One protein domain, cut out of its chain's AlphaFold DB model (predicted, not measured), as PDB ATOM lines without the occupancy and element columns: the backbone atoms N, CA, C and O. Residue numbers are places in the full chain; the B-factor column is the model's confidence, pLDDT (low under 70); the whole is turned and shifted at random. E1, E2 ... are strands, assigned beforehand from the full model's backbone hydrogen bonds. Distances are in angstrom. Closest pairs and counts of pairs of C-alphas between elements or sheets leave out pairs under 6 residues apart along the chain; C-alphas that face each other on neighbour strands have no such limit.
ATOM      1  N   ASN A  14      50.469  11.173  11.404       76.88
ATOM      2  CA  ASN A  14      49.088  11.656  11.326       76.88
ATOM      3  C   ASN A  14      48.573  11.545   9.877       76.88
ATOM      4  O   ASN A  14      49.346  11.825   8.951       76.88
ATOM      5  N   PRO A  15      47.290  11.195   9.668       89.31
ATOM      6  CA  PRO A  15      46.718  11.139   8.333       89.31
ATOM      7  C   PRO A  15      46.782  12.520   7.675       89.31
ATOM      8  O   PRO A  15      46.583  13.553   8.321       89.31
ATOM      9  N   SER A  16      47.018  12.535   6.367       92.31
ATOM     10  CA  SER A  16      46.839  13.742   5.564       92.31
ATOM     11  C   SER A  16      45.351  13.889   5.249       92.31
ATOM     12  O   SER A  16      44.778  13.026   4.581       92.31
ATOM     13  N   VAL A  17      44.723  14.950   5.767       95.19
ATOM     14  CA  VAL A  17      43.274  15.186   5.668       95.19
ATOM     15  C   VAL A  17      43.015  16.519   4.983       95.19
ATOM     16  O   VAL A  17      43.482  17.559   5.449       95.19
ATOM     17  N   ASN A  18      42.224  16.496   3.913       93.88
ATOM     18  CA  ASN A  18      41.757  17.696   3.231       93.88
ATOM     19  C   ASN A  18      40.229  17.767   3.263       93.88
ATOM     20  O   ASN A  18      39.555  16.777   2.978       93.88
ATOM     21  N   ILE A  19      39.698  18.962   3.529       93.75
ATOM     22  CA  ILE A  19      38.285  19.290   3.329       93.75
ATOM     23  C   ILE A  19      38.153  20.217   2.114       93.75
ATOM     24  O   ILE A  19      38.617  21.368   2.128       93.75
ATOM     25  N   GLY A  20      37.574  19.710   1.023       89.94
ATOM     26  CA  GLY A  20      37.743  20.314  -0.302       89.94
ATOM     27  C   GLY A  20      39.234  20.392  -0.659       89.94
ATOM     28  O   GLY A  20      39.962  19.407  -0.567       89.94
ATOM     29  N   ASN A  21      39.725  21.584  -1.001       88.00
ATOM     30  CA  ASN A  21      41.157  21.835  -1.216       88.00
ATOM     31  C   ASN A  21      41.878  22.408   0.019       88.00
ATOM     32  O   ASN A  21      43.000  22.892  -0.122       88.00
ATOM     33  N   THR A  22      41.259  22.395   1.205       92.25
ATOM     34  CA  THR A  22      41.861  22.930   2.439       92.25
ATOM     35  C   THR A  22      42.521  21.799   3.229       92.25
ATOM     36  O   THR A  22      41.791  20.967   3.770       92.25
ATOM     37  N   PRO A  23      43.864  21.739   3.323       93.38
ATOM     38  CA  PRO A  23      44.540  20.790   4.202       93.38
ATOM     39  C   PRO A  23      44.289  21.162   5.660       93.38
ATOM     40  O   PRO A  23      44.407  22.335   6.023       93.38
ATOM     41  N   LEU A  24      43.955  20.179   6.491       94.88
ATOM     42  CA  LEU A  24      43.754  20.404   7.916       94.88
ATOM     43  C   LEU A  24      45.098  20.423   8.647       94.88
ATOM     44  O   LEU A  24      45.960  19.564   8.457       94.88
ATOM     45  N   THR A  25      45.256  21.416   9.511       93.81
ATOM     46  CA  THR A  25      46.412  21.590  10.382       93.81
ATOM     47  C   THR A  25      46.074  21.039  11.762       93.81
ATOM     48  O   THR A  25      45.018  21.330  12.320       93.81
ATOM     49  N   ASP A  26      46.987  20.250  12.320       92.69
ATOM     50  CA  ASP A  26      46.847  19.682  13.660       92.69
ATOM     51  C   ASP A  26      46.646  20.779  14.726       92.69
ATOM     52  O   ASP A  26      47.386  21.766  14.778       92.69
ATOM     53  N   GLY A  27      45.633  20.607  15.577       93.12
ATOM     54  CA  GLY A  27      45.286  21.514  16.670       93.12
ATOM     55  C   GLY A  27      44.467  22.747  16.269       93.12
ATOM     56  O   GLY A  27      44.443  23.712  17.035       93.12
ATOM     57  N   LYS A  28      43.813  22.751  15.099       95.69
ATOM     58  CA  LYS A  28      43.032  23.893  14.586       95.69
ATOM     59  C   LYS A  28      41.524  23.632  14.519       95.69
ATOM     60  O   LYS A  28      41.080  22.489  14.399       95.69
ATOM     61  N   TYR A  29      40.756  24.722  14.574       96.31
ATOM     62  CA  TYR A  29      39.300  24.740  14.425       96.31
ATOM     63  C   TYR A  29      38.905  25.193  13.019       96.31
ATOM     64  O   TYR A  29      39.584  26.015  12.402       96.31
ATOM     65  N   TYR A  30      37.773  24.694  12.534       95.62
ATOM     66  CA  TYR A  30      37.259  24.956  11.197       95.62
ATOM     67  C   TYR A  30      35.747  25.186  11.237       95.62
ATOM     68  O   TYR A  30      35.019  24.445  11.892       95.62
ATOM     69  N   ILE A  31      35.266  26.200  10.517       93.50
ATOM     70  CA  ILE A  31      33.830  26.487  10.355       93.50
ATOM     71  C   ILE A  31      33.458  26.275   8.886       93.50
ATOM     72  O   ILE A  31      34.202  26.714   8.002       93.50
ATOM     73  N   ALA A  32      32.326  25.614   8.630       90.94
ATOM     74  CA  ALA A  32      31.789  25.438   7.283       90.94
ATOM     75  C   ALA A  32      31.483  26.794   6.625       90.94
ATOM     76  O   ALA A  32      31.026  27.735   7.277       90.94
ATOM     77  N   ILE A  33      31.743  26.894   5.325       86.81
ATOM     78  CA  ILE A  33      31.418  28.071   4.518       86.81
ATOM     79  C   ILE A  33      30.309  27.677   3.542       86.81
ATOM     80  O   ILE A  33      30.400  26.634   2.899       86.81
ATOM     81  N   ASP A  34      29.282  28.516   3.417       67.06
ATOM     82  CA  ASP A  34      28.197  28.304   2.456       67.06
ATOM     83  C   ASP A  34      28.725  28.522   1.026       67.06
ATOM     84  O   ASP A  34      29.174  29.616   0.666       67.06
ATOM     85  N   GLY A  35      28.774  27.447   0.239       56.19
ATOM     86  CA  GLY A  35      29.514  27.379  -1.020       56.19
ATOM     87  C   GLY A  35      28.649  27.583  -2.262       56.19
ATOM     88  O   GLY A  35      28.322  26.612  -2.932       56.19
ATOM     89  N   ASP A  36      28.359  28.836  -2.621       50.75
ATOM     90  CA  ASP A  36      27.892  29.203  -3.977       50.75
ATOM     91  C   ASP A  36      29.064  29.531  -4.939       50.75
ATOM     92  O   ASP A  36      28.855  29.805  -6.123       50.75
ATOM     93  N   ASP A  37      30.315  29.520  -4.455       49.69
ATOM     94  CA  ASP A  37      31.504  29.900  -5.232       49.69
ATOM     95  C   ASP A  37      32.297  28.656  -5.706       49.69
ATOM     96  O   ASP A  37      32.687  27.833  -4.875       49.69
ATOM     97  N   PRO A  38      32.614  28.501  -7.010       50.28
ATOM     98  CA  PRO A  38      33.473  27.427  -7.542       50.28
ATOM     99  C   PRO A  38      34.921  27.399  -6.994       50.28
ATOM    100  O   PRO A  38      35.733  26.573  -7.419       50.28
ATOM    101  N   ALA A  39      35.277  28.280  -6.058       51.47
ATOM    102  CA  ALA A  39      36.603  28.405  -5.467       51.47
ATOM    103  C   ALA A  39      36.881  27.425  -4.305       51.47
ATOM    104  O   ALA A  39      37.235  27.840  -3.211       51.47
ATOM    105  N   SER A  40      36.888  26.117  -4.564       65.75
ATOM    106  CA  SER A  40      37.737  25.094  -3.901       65.75
ATOM    107  C   SER A  40      37.750  24.846  -2.365       65.75
ATOM    108  O   SER A  40      38.131  23.742  -1.977       65.75
ATOM    109  N   ALA A  41      37.395  25.782  -1.480       79.12
ATOM    110  CA  ALA A  41      37.500  25.651  -0.020       79.12
ATOM    111  C   ALA A  41      36.111  25.578   0.636       79.12
ATOM    112  O   ALA A  41      35.300  26.478   0.449       79.12
ATOM    113  N   LEU A  42      35.854  24.524   1.417       87.56
ATOM    114  CA  LEU A  42      34.556  24.290   2.079       87.56
ATOM    115  C   LEU A  42      34.546  24.708   3.555       87.56
ATOM    116  O   LEU A  42      33.496  24.774   4.187       87.56
ATOM    117  N   VAL A  43      35.724  24.978   4.115       92.38
ATOM    118  CA  VAL A  43      35.908  25.350   5.516       92.38
ATOM    119  C   VAL A  43      36.886  26.505   5.646       92.38
ATOM    120  O   VAL A  43      37.785  26.681   4.821       92.38
ATOM    121  N   LYS A  44      36.728  27.283   6.715       91.38
ATOM    122  CA  LYS A  44      37.652  28.346   7.114       91.38
ATOM    123  C   LYS A  44      38.345  27.974   8.419       91.38
ATOM    124  O   LYS A  44      37.657  27.730   9.407       91.38
ATOM    125  N   GLU A  45      39.677  28.001   8.432       94.06
ATOM    126  CA  GLU A  45      40.471  27.859   9.661       94.06
ATOM    127  C   GLU A  45      40.235  29.047  10.609       94.06
ATOM    128  O   GLU A  45      40.219  30.209  10.183       94.06
ATOM    129  N   VAL A  46      40.072  28.756  11.898       93.00
ATOM    130  CA  VAL A  46      39.994  29.733  12.987       93.00
ATOM    131  C   VAL A  46      40.915  29.316  14.139       93.00
ATOM    132  O   VAL A  46      41.078  28.134  14.440       93.00
ATOM    133  N   ASP A  47      41.565  30.302  14.762       87.12
ATOM    134  CA  ASP A  47      42.590  30.071  15.792       87.12
ATOM    135  C   ASP A  47      42.012  29.724  17.174       87.12
ATOM    136  O   ASP A  47      42.716  29.160  18.010       87.12
ATOM    137  N   GLU A  48      40.744  30.055  17.416       90.19
ATOM    138  CA  GLU A  48      40.052  29.862  18.692       90.19
ATOM    139  C   GLU A  48      38.739  29.104  18.481       90.19
ATOM    140  O   GLU A  48      38.129  29.182  17.411       90.19
ATOM    141  N   GLN A  49      38.302  28.383  19.518       90.56
ATOM    142  CA  GLN A  49      37.035  27.660  19.502       90.56
ATOM    143  C   GLN A  49      35.870  28.635  19.225       90.56
ATOM    144  O   GLN A  49      35.765  29.662  19.905       90.56
ATOM    145  N   PRO A  50      34.986  28.334  18.257       89.06
ATOM    146  CA  PRO A  50      33.777  29.123  18.014       89.06
ATOM    147  C   PRO A  50      32.837  29.139  19.231       89.06
ATOM    148  O   PRO A  50      32.926  28.280  20.107       89.06
ATOM    149  N   SER A  51      31.924  30.115  19.299       83.69
ATOM    150  CA  SER A  51      30.913  30.176  20.369       83.69
ATOM    151  C   SER A  51      30.065  28.902  20.426       83.69
ATOM    152  O   SER A  51      29.805  28.330  19.372       83.69
ATOM    153  N   ASP A  52      29.572  28.532  21.613       72.81
ATOM    154  CA  ASP A  52      28.849  27.269  21.871       72.81
ATOM    155  C   ASP A  52      27.698  26.960  20.886       72.81
ATOM    156  O   ASP A  52      27.434  25.795  20.609       72.81
ATOM    157  N   ASP A  53      27.056  27.982  20.305       82.50
ATOM    158  CA  ASP A  53      25.944  27.824  19.351       82.50
ATOM    159  C   ASP A  53      26.382  27.665  17.877       82.50
ATOM    160  O   ASP A  53      25.541  27.518  16.990       82.50
ATOM    161  N   THR A  54      27.678  27.760  17.562       89.75
ATOM    162  CA  THR A  54      28.191  27.689  16.182       89.75
ATOM    163  C   THR A  54      28.754  26.303  15.887       89.75
ATOM    164  O   THR A  54      29.731  25.923  16.527       89.75
ATOM    165  N   PRO A  55      28.216  25.565  14.897       93.69
ATOM    166  CA  PRO A  55      28.786  24.286  14.499       93.69
ATOM    167  C   PRO A  55      30.223  24.424  13.981       93.69
ATOM    168  O   PRO A  55      30.538  25.356  13.235       93.69
ATOM    169  N   TYR A  56      31.100  23.499  14.369       94.31
ATOM    170  CA  TYR A  56      32.513  23.530  13.993       94.31
ATOM    171  C   TYR A  56      33.141  22.137  13.919       94.31
ATOM    172  O   TYR A  56      32.622  21.161  14.464       94.31
ATOM    173  N   LEU A  57      34.301  22.076  13.265       96.31
ATOM    174  CA  LEU A  57      35.188  20.919  13.225       96.31
ATOM    175  C   LEU A  57      36.495  21.244  13.952       96.31
ATOM    176  O   LEU A  57      37.031  22.340  13.801       96.31
ATOM    177  N   TYR A  58      37.034  20.298  14.713       95.50
ATOM    178  CA  TYR A  58      38.348  20.412  15.349       95.50
ATOM    179  C   TYR A  58      39.212  19.216  14.961       95.50
ATOM    180  O   TYR A  58      38.812  18.076  15.184       95.50
ATOM    181  N   PHE A  59      40.380  19.466  14.368       95.81
ATOM    182  CA  PHE A  59      41.288  18.403  13.943       95.81
ATOM    183  C   PHE A  59      42.498  18.336  14.869       95.81
ATOM    184  O   PHE A  59      43.265  19.297  14.951       95.81
ATOM    185  N   SER A  60      42.694  17.208  15.553       94.00
ATOM    186  CA  SER A  60      43.920  16.960  16.309       94.00
ATOM    187  C   SER A  60      44.285  15.479  16.394       94.00
ATOM    188  O   SER A  60      43.435  14.640  16.674       94.00
ATOM    189  N   GLY A  61      45.558  15.151  16.162       89.81
ATOM    190  CA  GLY A  61      46.113  13.809  16.360       89.81
ATOM    191  C   GLY A  61      45.425  12.716  15.540       89.81
ATOM    192  O   GLY A  61      45.280  11.600  16.028       89.81
ATOM    193  N   GLY A  62      44.943  13.043  14.335       91.88
ATOM    194  CA  GLY A  62      44.170  12.116  13.499       91.88
ATOM    195  C   GLY A  62      42.691  11.980  13.887       91.88
ATOM    196  O   GLY A  62      41.994  11.150  13.312       91.88
ATOM    197  N   VAL A  63      42.192  12.799  14.819       95.12
ATOM    198  CA  VAL A  63      40.775  12.864  15.202       95.12
ATOM    199  C   VAL A  63      40.148  14.149  14.663       95.12
ATOM    200  O   VAL A  63      40.661  15.242  14.901       95.12
ATOM    201  N   LEU A  64      39.026  14.027  13.958       96.69
ATOM    202  CA  LEU A  64      38.171  15.123  13.511       96.69
ATOM    203  C   LEU A  64      36.915  15.158  14.393       96.69
ATOM    204  O   LEU A  64      35.996  14.363  14.218       96.69
ATOM    205  N   THR A  65      36.887  16.070  15.360       95.50
ATOM    206  CA  THR A  65      35.748  16.255  16.272       95.50
ATOM    207  C   THR A  65      34.698  17.156  15.629       95.50
ATOM    208  O   THR A  65      35.026  18.256  15.187       95.50
ATOM    209  N   VAL A  66      33.444  16.706  15.610       96.25
ATOM    210  CA  VAL A  66      32.279  17.405  15.055       96.25
ATOM    211  C   VAL A  66      31.400  17.917  16.194       96.25
ATOM    212  O   VAL A  66      30.866  17.139  16.987       96.25
ATOM    213  N   SER A  67      31.224  19.234  16.266       93.31
ATOM    214  CA  SER A  67      30.349  19.889  17.242       93.31
ATOM    215  C   SER A  67      29.195  20.576  16.517       93.31
ATOM    216  O   SER A  67      29.436  21.455  15.693       93.31
ATOM    217  N   GLY A  68      27.952  20.203  16.836       91.69
ATOM    218  CA  GLY A  68      26.751  20.681  16.137       91.69
ATOM    219  C   GLY A  68      26.572  20.082  14.735       91.69
ATOM    220  O   GLY A  68      27.292  19.167  14.343       91.69
ATOM    221  N   ASP A  69      25.598  20.588  13.979       93.38
ATOM    222  CA  ASP A  69      25.331  20.124  12.613       93.38
ATOM    223  C   ASP A  69      26.208  20.881  11.607       93.38
ATOM    224  O   ASP A  69      26.045  22.083  11.386       93.38
ATOM    225  N   VAL A  70      27.161  20.174  11.004       94.38
ATOM    226  CA  VAL A  70      28.110  20.693  10.022       94.38
ATOM    227  C   VAL A  70      27.785  20.109   8.650       94.38
ATOM    228  O   VAL A  70      27.954  18.911   8.424       94.38
ATOM    229  N   SER A  71      27.384  20.972   7.715       92.75
ATOM    230  CA  SER A  71      27.115  20.598   6.323       92.75
ATOM    231  C   SER A  71      28.201  21.124   5.387       92.75
ATOM    232  O   SER A  71      28.493  22.319   5.383       92.75
ATOM    233  N   LEU A  72      28.785  20.242   4.575       91.81
ATOM    234  CA  LEU A  72      29.824  20.556   3.596       91.81
ATOM    235  C   LEU A  72      29.340  20.187   2.192       91.81
ATOM    236  O   LEU A  72      29.343  19.018   1.806       91.81
ATOM    237  N   ASN A  73      28.956  21.204   1.421       89.19
ATOM    238  CA  ASN A  73      28.378  21.048   0.088       89.19
ATOM    239  C   ASN A  73      29.397  21.443  -0.989       89.19
ATOM    240  O   ASN A  73      29.875  22.574  -1.004       89.19
ATOM    241  N   SER A  74      29.720  20.532  -1.908       86.12
ATOM    242  CA  SER A  74      30.679  20.763  -2.994       86.12
ATOM    243  C   SER A  74      30.089  20.443  -4.363       86.12
ATOM    244  O   SER A  74      29.449  19.418  -4.560       86.12
ATOM    245  N   THR A  75      30.378  21.266  -5.367       82.69
ATOM    246  CA  THR A  75      30.077  20.965  -6.781       82.69
ATOM    247  C   THR A  75      31.319  20.545  -7.576       82.69
ATOM    248  O   THR A  75      31.214  20.221  -8.757       82.69
ATOM    249  N   GLY A  76      32.501  20.544  -6.942       81.88
ATOM    250  CA  GLY A  76      33.798  20.336  -7.590       81.88
ATOM    251  C   GLY A  76      34.684  19.325  -6.852       81.88
ATOM    252  O   GLY A  76      34.614  18.138  -7.164       81.88
ATOM    253  N   PRO A  77      35.563  19.764  -5.928       85.25
ATOM    254  CA  PRO A  77      36.496  18.876  -5.233       85.25
ATOM    255  C   PRO A  77      35.793  17.939  -4.243       85.25
ATOM    256  O   PRO A  77      34.704  18.240  -3.753       85.25
ATOM    257  N   CYS A  78      36.462  16.833  -3.911       90.12
ATOM    258  CA  CYS A  78      36.027  15.884  -2.887       90.12
ATOM    259  C   CYS A  78      35.862  16.592  -1.522       90.12
ATOM    260  O   CYS A  78      36.830  17.196  -1.049       90.12
ATOM    261  N   PRO A  79      34.667  16.551  -0.895       92.75
ATOM    262  CA  PRO A  79      34.426  17.133   0.420       92.75
ATOM    263  C   PRO A  79      35.373  16.648   1.512       92.75
ATOM    264  O   PRO A  79      35.811  17.474   2.305       92.75
ATOM    265  N   LEU A  80      35.719  15.357   1.537       95.69
ATOM    266  CA  LEU A  80      36.636  14.789   2.524       95.69
ATOM    267  C   LEU A  80      37.622  13.812   1.873       95.69
ATOM    268  O   LEU A  80      37.246  12.728   1.435       95.69
ATOM    269  N   MET A  81      38.905  14.166   1.863       95.00
ATOM    270  CA  MET A  81      39.975  13.320   1.332       95.00
ATOM    271  C   MET A  81      40.960  12.942   2.436       95.00
ATOM    272  O   MET A  81      41.452  13.818   3.146       95.00
ATOM    273  N   ILE A  82      41.273  11.648   2.547       95.75
ATOM    274  CA  ILE A  82      42.181  11.093   3.559       95.75
ATOM    275  C   ILE A  82      43.250  10.245   2.860       95.75
ATOM    276  O   ILE A  82      42.950   9.477   1.936       95.75
ATOM    277  N   ARG A  83      44.508  10.391   3.287       93.44
ATOM    278  CA  ARG A  83      45.662   9.617   2.806       93.44
ATOM    279  C   ARG A  83      46.539   9.138   3.967       93.44
ATOM    280  O   ARG A  83      46.533   9.728   5.048       93.44
ATOM    281  N   ASP A  84      47.327   8.107   3.673       87.88
ATOM    282  CA  ASP A  84      48.458   7.570   4.447       87.88
ATOM    283  C   ASP A  84      48.138   6.804   5.747       87.88
ATOM    284  O   ASP A  84      48.802   5.801   6.005       87.88
ATOM    285  N   ASP A  85      47.148   7.220   6.546       91.56
ATOM    286  CA  ASP A  85      46.812   6.569   7.831       91.56
ATOM    287  C   ASP A  85      45.295   6.630   8.148       91.56
ATOM    288  O   ASP A  85      44.464   6.851   7.261       91.56
ATOM    289  N   LYS A  86      44.906   6.386   9.404       93.94
ATOM    290  CA  LYS A  86      43.528   6.359   9.907       93.94
ATOM    291  C   LYS A  86      43.057   7.734  10.401       93.94
ATOM    292  O   LYS A  86      43.699   8.329  11.264       93.94
ATOM    293  N   LEU A  87      41.899   8.198   9.923       96.31
ATOM    294  CA  LEU A  87      41.139   9.305  10.522       96.31
ATOM    295  C   LEU A  87      40.019   8.751  11.412       96.31
ATOM    296  O   LEU A  87      39.281   7.865  10.986       96.31
ATOM    297  N   ILE A  88      39.848   9.316  12.607       96.00
ATOM    298  CA  ILE A  88      38.684   9.072  13.471       96.00
ATOM    299  C   ILE A  88      37.769  10.298  13.423       96.00
ATOM    300  O   ILE A  88      38.218  11.399  13.723       96.00
ATOM    301  N   ILE A  89      36.495  10.132  13.081       96.25
ATOM    302  CA  ILE A  89      35.475  11.178  13.232       96.25
ATOM    303  C   ILE A  89      34.747  10.932  14.551       96.25
ATOM    304  O   ILE A  89      34.214   9.849  14.767       96.25
ATOM    305  N   ALA A  90      34.743  11.931  15.428       94.19
ATOM    306  CA  ALA A  90      34.156  11.865  16.766       94.19
ATOM    307  C   ALA A  90      33.235  13.069  17.015       94.19
ATOM    308  O   ALA A  90      33.200  14.003  16.212       94.19
ATOM    309  N   GLY A  91      32.510  13.077  18.129       91.25
ATOM    310  CA  GLY A  91      31.627  14.159  18.548       91.25
ATOM    311  C   GLY A  91      30.187  13.710  18.791       91.25
ATOM    312  O   GLY A  91      29.849  12.525  18.802       91.25
ATOM    313  N   SER A  92      29.312  14.698  18.970       86.38
ATOM    314  CA  SER A  92      27.879  14.502  19.242       86.38
ATOM    315  C   SER A  92      26.965  15.255  18.268       86.38
ATOM    316  O   SER A  92      25.772  15.390  18.529       86.38
ATOM    317  N   GLY A  93      27.538  15.830  17.207       88.75
ATOM    318  CA  GLY A  93      26.827  16.576  16.169       88.75
ATOM    319  C   GLY A  93      26.471  15.727  14.948       88.75
ATOM    320  O   GLY A  93      26.499  14.500  15.006       88.75
ATOM    321  N   SER A  94      26.190  16.376  13.820       94.06
ATOM    322  CA  SER A  94      25.983  15.702  12.531       94.06
ATOM    323  C   SER A  94      26.994  16.211  11.513       94.06
ATOM    324  O   SER A  94      27.148  17.417  11.355       94.06
ATOM    325  N   LEU A  95      27.666  15.313  10.802       96.12
ATOM    326  CA  LEU A  95      28.500  15.651   9.654       96.12
ATOM    327  C   LEU A  95      27.778  15.234   8.376       96.12
ATOM    328  O   LEU A  95      27.602  14.044   8.122       96.12
ATOM    329  N   ILE A  96      27.370  16.219   7.582       94.31
ATOM    330  CA  ILE A  96      26.635  16.024   6.334       94.31
ATOM    331  C   ILE A  96      27.534  16.469   5.187       94.31
ATOM    332  O   ILE A  96      27.911  17.635   5.092       94.31
ATOM    333  N   LEU A  97      27.905  15.539   4.322       93.69
ATOM    334  CA  LEU A  97      28.783  15.784   3.190       93.69
ATOM    335  C   LEU A  97      27.989  15.594   1.903       93.69
ATOM    336  O   LEU A  97      27.422  14.525   1.691       93.69
ATOM    337  N   THR A  98      27.998  16.586   1.018       89.69
ATOM    338  CA  THR A  98      27.319  16.490  -0.278       89.69
ATOM    339  C   THR A  98      28.268  16.863  -1.406       89.69
ATOM    340  O   THR A  98      28.982  17.864  -1.323       89.69
ATOM    341  N   CYS A  99      28.297  16.066  -2.477       87.44
ATOM    342  CA  CYS A  99      29.073  16.389  -3.676       87.44
ATOM    343  C   CYS A  99      28.237  16.275  -4.955       87.44
ATOM    344  O   CYS A  99      27.271  15.521  -4.992       87.44
ATOM    345  N   GLY A 100      28.603  17.029  -5.995       83.69
ATOM    346  CA  GLY A 100      27.982  16.991  -7.326       83.69
ATOM    347  C   GLY A 100      28.958  16.757  -8.486       83.69
ATOM    348  O   GLY A 100      28.594  16.999  -9.634       83.69
ATOM    349  N   GLY A 101      30.200  16.322  -8.227       79.75
ATOM    350  CA  GLY A 101      31.202  16.142  -9.295       79.75
ATOM    351  C   GLY A 101      32.355  15.171  -9.015       79.75
ATOM    352  O   GLY A 101      32.870  14.557  -9.948       79.75
ATOM    353  N   ALA A 102      32.744  14.991  -7.755       87.06
ATOM    354  CA  ALA A 102      33.779  14.056  -7.305       87.06
ATOM    355  C   ALA A 102      33.218  13.155  -6.193       87.06
ATOM    356  O   ALA A 102      32.124  13.443  -5.708       87.06
ATOM    357  N   PRO A 103      33.919  12.089  -5.762       91.44
ATOM    358  CA  PRO A 103      33.490  11.325  -4.595       91.44
ATOM    359  C   PRO A 103      33.264  12.216  -3.372       91.44
ATOM    360  O   PRO A 103      33.990  13.194  -3.187       91.44
ATOM    361  N   VAL A 104      32.275  11.888  -2.538       93.88
ATOM    362  CA  VAL A 104      31.992  12.647  -1.305       93.88
ATOM    363  C   VAL A 104      33.129  12.448  -0.301       93.88
ATOM    364  O   VAL A 104      33.627  13.406   0.294       93.88
ATOM    365  N   VAL A 105      33.583  11.200  -0.181       95.94
ATOM    366  CA  VAL A 105      34.699  10.782   0.661       95.94
ATOM    367  C   VAL A 105      35.672   9.939  -0.164       95.94
ATOM    368  O   VAL A 105      35.278   8.959  -0.798       95.94
ATOM    369  N   ASP A 106      36.955  10.286  -0.150       95.19
ATOM    370  CA  ASP A 106      38.013   9.505  -0.799       95.19
ATOM    371  C   ASP A 106      39.082   9.104   0.220       95.19
ATOM    372  O   ASP A 106      39.856   9.935   0.698       95.19
ATOM    373  N   ILE A 107      39.144   7.806   0.505       95.12
ATOM    374  CA  ILE A 107      40.046   7.187   1.484       95.12
ATOM    375  C   ILE A 107      40.990   6.181   0.822       95.12
ATOM    376  O   ILE A 107      41.482   5.253   1.457       95.12
ATOM    377  N   SER A 108      41.264   6.347  -0.474       91.12
ATOM    378  CA  SER A 108      42.215   5.511  -1.211       91.12
ATOM    379  C   SER A 108      43.579   5.457  -0.501       91.12
ATOM    380  O   SER A 108      44.336   6.428  -0.517       91.12
ATOM    381  N   GLY A 109      43.893   4.312   0.117       86.44
ATOM    382  CA  GLY A 109      45.129   4.097   0.883       86.44
ATOM    383  C   GLY A 109      45.081   4.529   2.355       86.44
ATOM    384  O   GLY A 109      46.133   4.621   2.977       86.44
ATOM    385  N   ALA A 110      43.895   4.792   2.902       93.88
ATOM    386  CA  ALA A 110      43.664   5.243   4.272       93.88
ATOM    387  C   ALA A 110      42.541   4.438   4.954       93.88
ATOM    388  O   ALA A 110      41.896   3.585   4.332       93.88
ATOM    389  N   SER A 111      42.309   4.720   6.239       93.69
ATOM    390  CA  SER A 111      41.148   4.214   6.982       93.69
ATOM    391  C   SER A 111      40.322   5.364   7.556       93.69
ATOM    392  O   SER A 111      40.869   6.387   7.963       93.69
ATOM    393  N   LEU A 112      39.007   5.193   7.609       96.12
ATOM    394  CA  LEU A 112      38.074   6.099   8.268       96.12
ATOM    395  C   LEU A 112      37.326   5.325   9.351       96.12
ATOM    396  O   LEU A 112      36.712   4.306   9.051       96.12
ATOM    397  N   SER A 113      37.358   5.818  10.584       96.06
ATOM    398  CA  SER A 113      36.589   5.259  11.694       96.06
ATOM    399  C   SER A 113      35.646   6.293  12.294       96.06
ATOM    400  O   SER A 113      36.013   7.459  12.428       96.06
ATOM    401  N   LEU A 114      34.433   5.879  12.644       95.94
ATOM    402  CA  LEU A 114      33.456   6.713  13.349       95.94
ATOM    403  C   LEU A 114      33.429   6.339  14.835       95.94
ATOM    404  O   LEU A 114      33.404   5.158  15.177       95.94
ATOM    405  N   SER A 115      33.427   7.331  15.720       92.44
ATOM    406  CA  SER A 115      33.414   7.154  17.173       92.44
ATOM    407  C   SER A 115      32.381   8.067  17.833       92.44
ATOM    408  O   SER A 115      31.912   9.033  17.234       92.44
ATOM    409  N   GLU A 116      32.032   7.763  19.081       90.25
ATOM    410  CA  GLU A 116      31.046   8.506  19.877       90.25
ATOM    411  C   GLU A 116      29.626   8.471  19.268       90.25
ATOM    412  O   GLU A 116      29.117   7.395  18.944       90.25
ATOM    413  N   SER A 117      28.948   9.619  19.162       89.44
ATOM    414  CA  SER A 117      27.525   9.714  18.799       89.44
ATOM    415  C   SER A 117      27.270  10.600  17.579       89.44
ATOM    416  O   SER A 117      26.138  11.027  17.361       89.44
ATOM    417  N   VAL A 118      28.308  10.906  16.798       92.06
ATOM    418  CA  VAL A 118      28.195  11.754  15.606       92.06
ATOM    419  C   VAL A 118      27.292  11.090  14.565       92.06
ATOM    420  O   VAL A 118      27.495   9.930  14.239       92.06
ATOM    421  N   ASN A 119      26.308  11.801  14.014       92.25
ATOM    422  CA  ASN A 119      25.577  11.312  12.844       92.25
ATOM    423  C   ASN A 119      26.411  11.570  11.590       92.25
ATOM    424  O   ASN A 119      26.902  12.682  11.394       92.25
ATOM    425  N   PHE A 120      26.544  10.577  10.720       92.62
ATOM    426  CA  PHE A 120      27.368  10.688   9.523       92.62
ATOM    427  C   PHE A 120      26.524  10.513   8.260       92.62
ATOM    428  O   PHE A 120      25.881   9.479   8.076       92.62
ATOM    429  N   SER A 121      26.551  11.514   7.378       92.81
ATOM    430  CA  SER A 121      25.879  11.481   6.081       92.81
ATOM    431  C   SER A 121      26.839  11.808   4.938       92.81
ATOM    432  O   SER A 121      27.544  12.816   4.980       92.81
ATOM    433  N   ALA A 122      26.849  10.967   3.904       89.69
ATOM    434  CA  ALA A 122      27.553  11.219   2.651       89.69
ATOM    435  C   ALA A 122      26.585  11.040   1.477       89.69
ATOM    436  O   ALA A 122      26.222   9.911   1.153       89.69
ATOM    437  N   ASP A 123      26.179  12.149   0.861       87.88
ATOM    438  CA  ASP A 123      25.185  12.190  -0.210       87.88
ATOM    439  C   ASP A 123      25.799  12.664  -1.529       87.88
ATOM    440  O   ASP A 123      26.252  13.801  -1.687       87.88
ATOM    441  N   GLN A 124      25.853  11.769  -2.500       86.44
ATOM    442  CA  GLN A 124      26.375  12.064  -3.821       86.44
ATOM    443  C   GLN A 124      25.232  12.367  -4.790       86.44
ATOM    444  O   GLN A 124      24.380  11.520  -5.035       86.44
ATOM    445  N   THR A 125      25.286  13.543  -5.413       81.69
ATOM    446  CA  THR A 125      24.239  14.082  -6.301       81.69
ATOM    447  C   THR A 125      24.588  13.989  -7.796       81.69
ATOM    448  O   THR A 125      23.861  14.499  -8.652       81.69
ATOM    449  N   ALA A 126      25.705  13.333  -8.133       81.81
ATOM    450  CA  ALA A 126      26.178  13.124  -9.502       81.81
ATOM    451  C   ALA A 126      26.789  11.723  -9.722       81.81
ATOM    452  O   ALA A 126      26.837  10.890  -8.828       81.81
ATOM    453  N   SER A 127      27.317  11.460 -10.921       83.31
ATOM    454  CA  SER A 127      27.760  10.129 -11.379       83.31
ATOM    455  C   SER A 127      29.093   9.602 -10.800       83.31
ATOM    456  O   SER A 127      29.761   8.782 -11.434       83.31
ATOM    457  N   ALA A 128      29.522  10.065  -9.627       87.69
ATOM    458  CA  ALA A 128      30.685   9.548  -8.890       87.69
ATOM    459  C   ALA A 128      30.214   8.668  -7.713       87.69
ATOM    460  O   ALA A 128      29.024   8.673  -7.434       87.69
ATOM    461  N   PRO A 129      31.067   7.873  -7.042       90.56
ATOM    462  CA  PRO A 129      30.651   7.154  -5.834       90.56
ATOM    463  C   PRO A 129      30.488   8.092  -4.625       90.56
ATOM    464  O   PRO A 129      31.035   9.198  -4.628       90.56
ATOM    465  N   ALA A 130      29.783   7.668  -3.571       92.44
ATOM    466  CA  ALA A 130      29.769   8.422  -2.309       92.44
ATOM    467  C   ALA A 130      31.098   8.251  -1.556       92.44
ATOM    468  O   ALA A 130      31.769   9.237  -1.254       92.44
ATOM    469  N   MET A 131      31.537   7.010  -1.346       94.00
ATOM    470  CA  MET A 131      32.834   6.668  -0.764       94.00
ATOM    471  C   MET A 131      33.709   5.891  -1.749       94.00
ATOM    472  O   MET A 131      33.234   4.987  -2.441       94.00
ATOM    473  N   ASN A 132      35.000   6.221  -1.789       93.38
ATOM    474  CA  ASN A 132      35.966   5.599  -2.691       93.38
ATOM    475  C   ASN A 132      37.213   5.070  -1.954       93.38
ATOM    476  O   ASN A 132      37.927   5.844  -1.309       93.38
ATOM    477  N   GLY A 133      37.513   3.781  -2.140       92.00
ATOM    478  CA  GLY A 133      38.739   3.113  -1.681       92.00
ATOM    479  C   GLY A 133      38.792   2.790  -0.182       92.00
ATOM    480  O   GLY A 133      37.840   3.026   0.542       92.00
ATOM    481  N   GLY A 134      39.932   2.274   0.295       92.50
ATOM    482  CA  GLY A 134      40.300   2.233   1.726       92.50
ATOM    483  C   GLY A 134      39.430   1.365   2.643       92.50
ATOM    484  O   GLY A 134      38.673   0.511   2.189       92.50
ATOM    485  N   THR A 135      39.578   1.559   3.953       93.31
ATOM    486  CA  THR A 135      38.798   0.860   4.992       93.31
ATOM    487  C   THR A 135      37.860   1.837   5.682       93.31
ATOM    488  O   THR A 135      38.293   2.910   6.097       93.31
ATOM    489  N   VAL A 136      36.596   1.456   5.847       95.00
ATOM    490  CA  VAL A 136      35.642   2.196   6.677       95.00
ATOM    491  C   VAL A 136      35.151   1.313   7.817       95.00
ATOM    492  O   VAL A 136      34.742   0.169   7.596       95.00
ATOM    493  N   GLU A 137      35.218   1.841   9.033       96.00
ATOM    494  CA  GLU A 137      34.837   1.127  10.244       96.00
ATOM    495  C   GLU A 137      34.184   2.033  11.299       96.00
ATOM    496  O   GLU A 137      34.090   3.251  11.143       96.00
ATOM    497  N   THR A 138      33.698   1.433  12.376       96.88
ATOM    498  CA  THR A 138      33.210   2.131  13.573       96.88
ATOM    499  C   THR A 138      33.989   1.643  14.787       96.88
ATOM    500  O   THR A 138      34.240   0.443  14.910       96.88
ATOM    501  N   GLU A 139      34.324   2.545  15.705       94.75
ATOM    502  CA  GLU A 139      34.858   2.174  17.016       94.75
ATOM    503  C   GLU A 139      33.788   1.484  17.877       94.75
ATOM    504  O   GLU A 139      32.581   1.693  17.714       94.75
ATOM    505  N   ASP A 140      34.243   0.690  18.848       90.19
ATOM    506  CA  ASP A 140      33.364   0.004  19.792       90.19
ATOM    507  C   ASP A 140      32.448   0.991  20.536       90.19
ATOM    508  O   ASP A 140      32.901   1.951  21.163       90.19
ATOM    509  N   GLY A 141      31.140   0.721  20.513       87.94
ATOM    510  CA  GLY A 141      30.136   1.522  21.221       87.94
ATOM    511  C   GLY A 141      29.652   2.771  20.480       87.94
ATOM    512  O   GLY A 141      28.928   3.565  21.081       87.94
ATOM    513  N   TYR A 142      30.010   2.945  19.205       95.12
ATOM    514  CA  TYR A 142      29.450   4.001  18.362       95.12
ATOM    515  C   TYR A 142      27.911   3.928  18.306       95.12
ATOM    516  O   TYR A 142      27.321   2.848  18.200       95.12
ATOM    517  N   SER A 143      27.253   5.086  18.405       94.25
ATOM    518  CA  SER A 143      25.792   5.167  18.562       94.25
ATOM    519  C   SER A 143      25.084   6.072  17.553       94.25
ATOM    520  O   SER A 143      23.867   6.237  17.644       94.25
ATOM    521  N   GLY A 144      25.827   6.718  16.652       93.81
ATOM    522  CA  GLY A 144      25.276   7.651  15.670       93.81
ATOM    523  C   GLY A 144      24.606   6.952  14.485       93.81
ATOM    524  O   GLY A 144      24.913   5.802  14.161       93.81
ATOM    525  N   ASN A 145      23.708   7.658  13.801       95.44
ATOM    526  CA  ASN A 145      23.118   7.169  12.556       95.44
ATOM    527  C   ASN A 145      24.121   7.300  11.402       95.44
ATOM    528  O   ASN A 145      24.891   8.261  11.338       95.44
TER     529      ASN A 145
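AT A GLANCE: This is residues 14 to 145 of the 973 residues of the protein "Endoglucanase" of Anaerotignum neopropionicum (UniProt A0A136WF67). The chain is wound in stacked turns, a short three-sided solenoid capped at one end by the hairpin E2 and E3. One side is the strongly twisted sheet of seven strands, the second is the flatter sheet E6, E9 and E11, and the third is the pair E1 and E7 with the short stretches 105 to 106 and 131 to 132; the turns are E5, E6 and E7, then E8, E9 and 105 to 106, then E10, E11 and 131 to 132, with E12 beginning the next. The printed part has 132 residues, with no named helix and twelve named strands, E1 to E12 in chain order; the class is all strand, though the strands hold 59 residues, under half. The large sheet, in the order E3, E2, E4, E5, E8, E10, E12, is mixed, the sheet E6, E9, E11 is parallel, and E1 with E7 is antiparallel. The whole is compact and rounded, with a radius of gyration of the C-alphas of 13.5 A and spans of 34 by 31 by 26 A.

IN THESE COORDINATES: In the large sheet, E3 is residues 43 to 46, E2 is residues 28 to 32 and 13.5 A long, E4 is residues 56 to 60 and 13.4 A long, and E5 is residues 63 to 67 and 12.7 A long. E8 is residues 86 to 91, 16.6 A from first to last C-alpha, E10 is residues 111 to 114, and E12 is residues 135 to 138, ending with C-alpha 138 at (33.210, 2.131, 13.573). In the second sheet, E6 is residues 69 to 74 and E9 is residues 94 to 99, each 16.5 A long, and E11 is residues 119 to 124 and 16.7 A long; C-alpha 69 is at (25.331, 20.124, 12.613). E1, residues 16 to 19, begins with C-alpha 16 at (46.839, 13.742, 5.564), and E7 is residues 80 to 83.

HOW THE PARTS SIT: The edge strands of the large sheet are E3 and E12. E5 and E8 are parallel at 22 degrees, with N 64 and O 88 2.8 A apart. E8 and E10 are parallel, with N 89 and O 113 at 2.8 A, and so are E10 and E12, with N 112 and O 135 at 2.8 A. E4 and E5 form an antiparallel hairpin, with N 58 and O 65 at 2.9 A. E2 and E4 are antiparallel, with N 30 and O 57 at 2.8 A, and the hairpin E2 and E3 has N 44 and O 31 at 2.9 A. These N and O pairs are within hydrogen-bond range. The large sheet and the sheet E6, E9, E11 form a sandwich, two sheets face to face, their best planes 15 degrees apart and their strands at 67 degrees. The closest C-alphas of E5 and E9 are those of Val 66 and Leu 95, 6.8 A apart, and those of E2 and E6 are Ala 32 and Leu 72, 6.4 A apart. Within hydrogen-bond range are N 72 and O 96, 2.8 A, between E6 and E9, and N 97 and O 121, 2.8 A, between E9 and E11. E1 and E7 are antiparallel at 169 degrees, with N 18 and O 81 within hydrogen-bond range at 2.9 A. Residues 80 to 81 of E7 pair in parallel with residues 105 to 106, and these with residues 131 to 132. E3 and E12 are apart.

THE WHOLE: The two C-alphas farthest apart are those of Asp 37 and Asp 140, at 39.0 A. The printed part has no cut. The link E9 to E10, 11 residues, is long. The mean pLDDT of the printed part is 89.5, and residues 34 to 40 are under 70.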